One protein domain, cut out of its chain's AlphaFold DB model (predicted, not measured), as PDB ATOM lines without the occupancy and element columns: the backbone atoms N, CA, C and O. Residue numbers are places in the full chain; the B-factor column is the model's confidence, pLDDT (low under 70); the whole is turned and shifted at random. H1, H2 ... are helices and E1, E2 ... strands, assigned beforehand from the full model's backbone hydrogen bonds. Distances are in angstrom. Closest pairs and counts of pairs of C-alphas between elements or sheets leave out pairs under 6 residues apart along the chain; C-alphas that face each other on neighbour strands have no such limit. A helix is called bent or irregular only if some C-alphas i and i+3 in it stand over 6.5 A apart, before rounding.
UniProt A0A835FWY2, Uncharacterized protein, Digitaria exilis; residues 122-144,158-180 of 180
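What this domain is: This is residues 122 to 144 and 158 to 180 of the 180 residues of an uncharacterized protein of Digitaria exilis (UniProt A0A835FWY2). A small three-strand sheet has helix H1 over one face, along edge strand E1, while short H2 sits beyond the sheet's end, between E2 and E3. The printed part has 46 residues, with named elements in the order H1 E1 E2 H2 E3; the sheet, E1 E2 E3, is mixed. The class is mixed, helices and strands, in two layers, compact, radius of gyration of the C-alphas 10.6 A, spans 31 by 21 by 10 A.

Where its parts are: E2 is residues 158 to 162, E1 137 to 140, and E3 175 to 179, 13.5 A, ending at C-alpha 179 (0.557, 38.189, -28.957). H1, residues 122 to 133, 18.0 A, begins at C-alpha 122 (9.083, 55.658, -22.987) and is only just irregular: C-alphas 126 and 129 are 6.7 A apart. H2 is residues 166 to 170.

How they stand to each other: E1 and E2 are parallel at 22 degrees, N 139 to O 159 2.8 A. E2 and E3 are antiparallel at 150 degrees, N 160 to O 178 2.8 A. H1 is on the sheet at a height of 9.5 A, its closest C-alphas to E1 those of Val 128 and Leu 138, 6.0 A. H2 is only just not on it, with 4 pairs of C-alphas within 10 A. In H1 6 of 8 O i to N i+4 pairs are within hydrogen-bond range.

The domain as a whole: Residues 145 to 157 are not printed; C-alphas 144 and 158 are 13.9 A apart. The links printed whole are tight. The pLDDT is under 70 at residues 142 to 144, 166 to 170 and 180.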
ATOM      1  N   ALA A 122       9.403  55.111 -24.307       78.94
ATOM      2  CA  ALA A 122       9.083  55.658 -22.987       78.94
ATOM      3  C   ALA A 122       7.676  55.264 -22.501       78.94
ATOM      4  O   ALA A 122       7.474  55.041 -21.311       78.94
ATOM      5  N   GLU A 123       6.708  55.163 -23.414       77.81
ATOM      6  CA  GLU A 123       5.347  54.722 -23.088       77.81
ATOM      7  C   GLU A 123       5.300  53.207 -22.880       77.81
ATOM      8  O   GLU A 123       4.639  52.741 -21.961       77.81
ATOM      9  N   PHE A 124       6.080  52.455 -23.662       80.50
ATOM     10  CA  PHE A 124       6.292  51.028 -23.431       80.50
ATOM     11  C   PHE A 124       6.860  50.773 -22.027       80.50
ATOM     12  O   PHE A 124       6.264  50.034 -21.255       80.50
ATOM     13  N   ALA A 125       7.954  51.442 -21.652       80.12
ATOM     14  CA  ALA A 125       8.630  51.226 -20.372       80.12
ATOM     15  C   ALA A 125       7.747  51.544 -19.153       80.12
ATOM     16  O   ALA A 125       7.827  50.853 -18.143       80.12
ATOM     17  N   LYS A 126       6.886  52.564 -19.249       79.94
ATOM     18  CA  LYS A 126       5.901  52.874 -18.199       79.94
ATOM     19  C   LYS A 126       4.803  51.821 -18.106       79.94
ATOM     20  O   LYS A 126       4.317  51.553 -17.015       79.94
ATOM     21  N   ALA A 127       4.421  51.247 -19.241       77.00
ATOM     22  CA  ALA A 127       3.357  50.267 -19.313       77.00
ATOM     23  C   ALA A 127       3.817  48.868 -18.880       77.00
ATOM     24  O   ALA A 127       3.009  48.124 -18.342       77.00
ATOM     25  N   VAL A 128       5.097  48.508 -19.040       79.81
ATOM     26  CA  VAL A 128       5.653  47.213 -18.589       79.81
ATOM     27  C   VAL A 128       5.161  46.792 -17.194       79.81
ATOM     28  O   VAL A 128       4.526  45.743 -17.113       79.81
ATOM     29  N   PRO A 129       5.352  47.583 -16.122       75.06
ATOM     30  CA  PRO A 129       4.907  47.184 -14.785       75.06
ATOM     31  C   PRO A 129       3.379  47.114 -14.637       75.06
ATOM     32  O   PRO A 129       2.871  46.330 -13.843       75.06
ATOM     33  N   GLU A 130       2.629  47.916 -15.396       78.12
ATOM     34  CA  GLU A 130       1.161  47.935 -15.361       78.12
ATOM     35  C   GLU A 130       0.576  46.671 -16.005       78.12
ATOM     36  O   GLU A 130      -0.309  46.010 -15.456       78.12
ATOM     37  N   TYR A 131       1.144  46.283 -17.141       75.69
ATOM     38  CA  TYR A 131       0.813  45.054 -17.843       75.69
ATOM     39  C   TYR A 131       1.278  43.830 -17.040       75.69
ATOM     40  O   TYR A 131       0.486  42.905 -16.852       75.69
ATOM     41  N   GLU A 132       2.469  43.856 -16.441       76.44
ATOM     42  CA  GLU A 132       2.964  42.779 -15.573       76.44
ATOM     43  C   GLU A 132       2.071  42.573 -14.340       76.44
ATOM     44  O   GLU A 132       1.735  41.436 -14.006       76.44
ATOM     45  N   ALA A 133       1.574  43.655 -13.729       74.62
ATOM     46  CA  ALA A 133       0.616  43.583 -12.624       74.62
ATOM     47  C   ALA A 133      -0.719  42.929 -13.029       74.62
ATOM     48  O   ALA A 133      -1.362  42.262 -12.217       74.62
ATOM     49  N   SER A 134      -1.123  43.065 -14.294       73.25
ATOM     50  CA  SER A 134      -2.281  42.358 -14.864       73.25
ATOM     51  C   SER A 134      -1.961  40.932 -15.354       73.25
ATOM     52  O   SER A 134      -2.828  40.222 -15.882       73.25
ATOM     53  N   GLY A 135      -0.723  40.477 -15.143       76.00
ATOM     54  CA  GLY A 135      -0.216  39.175 -15.560       76.00
ATOM     55  C   GLY A 135       0.110  39.093 -17.050       76.00
ATOM     56  O   GLY A 135       0.142  37.985 -17.578       76.00
ATOM     57  N   VAL A 136       0.283  40.235 -17.731       80.81
ATOM     58  CA  VAL A 136       0.727  40.355 -19.129       80.81
ATOM     59  C   VAL A 136       2.235  40.562 -19.155       80.81
ATOM     60  O   VAL A 136       2.734  41.574 -18.672       80.81
ATOM     61  N   LEU A 137       2.977  39.655 -19.782       79.56
ATOM     62  CA  LEU A 137       4.411  39.838 -19.960       79.56
ATOM     63  C   LEU A 137       4.697  40.528 -21.294       79.56
ATOM     64  O   LEU A 137       4.589  39.916 -22.356       79.56
ATOM     65  N   LEU A 138       5.089  41.799 -21.240       80.12
ATOM     66  CA  LEU A 138       5.591  42.542 -22.394       80.12
ATOM     67  C   LEU A 138       7.077  42.220 -22.601       80.12
ATOM     68  O   LEU A 138       7.944  42.734 -21.898       80.12
ATOM     69  N   SER A 139       7.382  41.366 -23.573       79.69
ATOM     70  CA  SER A 139       8.752  41.027 -23.954       79.69
ATOM     71  C   SER A 139       9.213  41.924 -25.096       79.69
ATOM     72  O   SER A 139       8.591  41.950 -26.154       79.69
ATOM     73  N   PHE A 140      10.299  42.667 -24.903       81.12
ATOM     74  CA  PHE A 140      10.873  43.484 -25.965       81.12
ATOM     75  C   PHE A 140      11.889  42.678 -26.792       81.12
ATOM     76  O   PHE A 140      12.868  42.168 -26.251       81.12
ATOM     77  N   SER A 141      11.684  42.598 -28.106       73.38
ATOM     78  CA  SER A 141      12.565  41.943 -29.074       73.38
ATOM     79  C   SER A 141      12.998  42.934 -30.153       73.38
ATOM     80  O   SER A 141      12.189  43.687 -30.687       73.38
ATOM     81  N   LEU A 142      14.279  42.916 -30.531       66.00
ATOM     82  CA  LEU A 142      14.764  43.708 -31.671       66.00
ATOM     83  C   LEU A 142      14.310  43.135 -33.024       66.00
ATOM     84  O   LEU A 142      14.375  43.840 -34.029       66.00
ATOM     85  N   TYR A 143      13.847  41.884 -33.048       60.22
ATOM     86  CA  TYR A 143      13.407  41.191 -34.253       60.22
ATOM     87  C   TYR A 143      11.952  40.726 -34.129       60.22
ATOM     88  O   TYR A 143      11.539  40.292 -33.048       60.22
ATOM     89  N   PRO A 144      11.167  40.783 -35.220       60.31
ATOM     90  CA  PRO A 144       9.804  40.282 -35.214       60.31
ATOM     91  C   PRO A 144       9.774  38.768 -34.913       60.31
ATOM     92  O   PRO A 144      10.643  38.019 -35.381       60.31
ATOM     93  N   THR A 158       1.979  36.352 -22.966       75.25
ATOM     94  CA  THR A 158       3.193  37.042 -23.410       75.25
ATOM     95  C   THR A 158       2.931  37.808 -24.704       75.25
ATOM     96  O   THR A 158       2.428  37.264 -25.684       75.25
ATOM     97  N   CYS A 159       3.292  39.086 -24.707       81.75
ATOM     98  CA  CYS A 159       3.225  39.969 -25.861       81.75
ATOM     99  C   CYS A 159       4.651  40.312 -26.288       81.75
ATOM    100  O   CYS A 159       5.422  40.846 -25.492       81.75
ATOM    101  N   VAL A 160       5.010  40.023 -27.536       83.38
ATOM    102  CA  VAL A 160       6.312  40.377 -28.101       83.38
ATOM    103  C   VAL A 160       6.211  41.739 -28.771       83.38
ATOM    104  O   VAL A 160       5.439  41.937 -29.707       83.38
ATOM    105  N   CYS A 161       7.009  42.675 -28.281       83.06
ATOM    106  CA  CYS A 161       7.074  44.057 -28.713       83.06
ATOM    107  C   CYS A 161       8.386  44.328 -29.444       83.06
ATOM    108  O   CYS A 161       9.449  44.000 -28.932       83.06
ATOM    109  N   TYR A 162       8.338  44.945 -30.617       80.44
ATOM    110  CA  TYR A 162       9.511  45.215 -31.442       80.44
ATOM    111  C   TYR A 162       9.408  46.570 -32.138       80.44
ATOM    112  O   TYR A 162       8.325  47.140 -32.298       80.44
ATOM    113  N   PHE A 163      10.551  47.106 -32.570       79.06
ATOM    114  CA  PHE A 163      10.553  48.284 -33.432       79.06
ATOM    115  C   PHE A 163      10.236  47.866 -34.872       79.06
ATOM    116  O   PHE A 163      10.938  47.018 -35.422       79.06
ATOM    117  N   PRO A 164       9.235  48.475 -35.529       72.56
ATOM    118  CA  PRO A 164       8.889  48.136 -36.906       72.56
ATOM    119  C   PRO A 164       9.984  48.504 -37.910       72.56
ATOM    120  O   PRO A 164      10.016  47.952 -39.001       72.56
ATOM    121  N   ASN A 165      10.858  49.455 -37.567       72.44
ATOM    122  CA  ASN A 165      11.908  49.960 -38.443       72.44
ATOM    123  C   ASN A 165      13.165  50.306 -37.642       72.44
ATOM    124  O   ASN A 165      13.069  50.796 -36.517       72.44
ATOM    125  N   ILE A 166      14.339  50.177 -38.265       68.25
ATOM    126  CA  ILE A 166      15.630  50.561 -37.663       68.25
ATOM    127  C   ILE A 166      15.639  52.049 -37.278       68.25
ATOM    128  O   ILE A 166      16.147  52.424 -36.225       68.25
ATOM    129  N   SER A 167      14.991  52.907 -38.070       68.38
ATOM    130  CA  SER A 167      14.840  54.336 -37.760       68.38
ATOM    131  C   SER A 167      14.060  54.600 -36.467       68.38
ATOM    132  O   SER A 167      14.298  55.616 -35.812       68.38
ATOM    133  N   ALA A 168      13.154  53.694 -36.082       62.75
ATOM    134  CA  ALA A 168      12.439  53.773 -34.812       62.75
ATOM    135  C   ALA A 168      13.336  53.370 -33.631       62.75
ATOM    136  O   ALA A 168      13.168  53.915 -32.549       62.75
ATOM    137  N   ILE A 169      14.342  52.516 -33.842       65.56
ATOM    138  CA  ILE A 169      15.340  52.174 -32.815       65.56
ATOM    139  C   ILE A 169      16.168  53.414 -32.456       65.56
ATOM    140  O   ILE A 169      16.327  53.745 -31.285       65.56
ATOM    141  N   VAL A 170      16.650  54.135 -33.473       69.38
ATOM    142  CA  VAL A 170      17.520  55.310 -33.286       69.38
ATOM    143  C   VAL A 170      16.766  56.490 -32.662       69.38
ATOM    144  O   VAL A 170      17.345  57.249 -31.892       69.38
ATOM    145  N   ASN A 171      15.470  56.628 -32.953       70.69
ATOM    146  CA  ASN A 171      14.638  57.725 -32.442       70.69
ATOM    147  C   ASN A 171      13.738  57.333 -31.261       70.69
ATOM    148  O   ASN A 171      12.868  58.122 -30.895       70.69
ATOM    149  N   LEU A 172      13.901  56.134 -30.684       72.44
ATOM    150  CA  LEU A 172      13.004  55.604 -29.640       72.44
ATOM    151  C   LEU A 172      11.514  55.693 -30.035       72.44
ATOM    152  O   LEU A 172      10.650  55.955 -29.196       72.44
ATOM    153  N   GLY A 173      11.242  55.500 -31.324       72.38
ATOM    154  CA  GLY A 173       9.950  55.689 -31.969       72.38
ATOM    155  C   GLY A 173       8.931  54.593 -31.636       72.38
ATOM    156  O   GLY A 173       9.041  53.921 -30.608       72.38
ATOM    157  N   PRO A 174       7.910  54.394 -32.483       78.81
ATOM    158  CA  PRO A 174       6.792  53.523 -32.149       78.81
ATOM    159  C   PRO A 174       7.230  52.069 -31.981       78.81
ATOM    160  O   PRO A 174       8.009  51.548 -32.778       78.81
ATOM    161  N   VAL A 175       6.693  51.421 -30.952       79.69
ATOM    162  CA  VAL A 175       6.896  50.002 -30.647       79.69
ATOM    163  C   VAL A 175       5.619  49.269 -31.029       79.69
ATOM    164  O   VAL A 175       4.545  49.652 -30.577       79.69
ATOM    165  N   LEU A 176       5.708  48.231 -31.853       81.81
ATOM    166  CA  LEU A 176       4.569  47.374 -32.177       81.81
ATOM    167  C   LEU A 176       4.601  46.140 -31.302       81.81
ATOM    168  O   LEU A 176       5.671  45.577 -31.107       81.81
ATOM    169  N   CYS A 177       3.445  45.712 -30.812       81.62
ATOM    170  CA  CYS A 177       3.332  44.517 -29.990       81.62
ATOM    171  C   CYS A 177       2.361  43.528 -30.629       81.62
ATOM    172  O   CYS A 177       1.365  43.918 -31.244       81.62
ATOM    173  N   VAL A 178       2.685  42.246 -30.499       77.38
ATOM    174  CA  VAL A 178       1.869  41.127 -30.968       77.38
ATOM    175  C   VAL A 178       1.796  40.066 -29.879       77.38
ATOM    176  O   VAL A 178       2.767  39.855 -29.153       77.38
ATOM    177  N   ALA A 179       0.649  39.403 -29.757       74.69
ATOM    178  CA  ALA A 179       0.557  38.189 -28.957       74.69
ATOM    179  C   ALA A 179       1.478  37.131 -29.569       74.69
ATOM    180  O   ALA A 179       1.490  36.967 -30.794       74.69
ATOM    181  N   ALA A 180       2.275  36.483 -28.724       67.00
ATOM    182  CA  ALA A 180       3.103  35.364 -29.139       67.00
ATOM    183  C   ALA A 180       2.377  34.032 -28.919       67.00
ATOM    184  O   ALA A 180       1.458  33.982 -28.067       67.00
TER     185      ALA A 180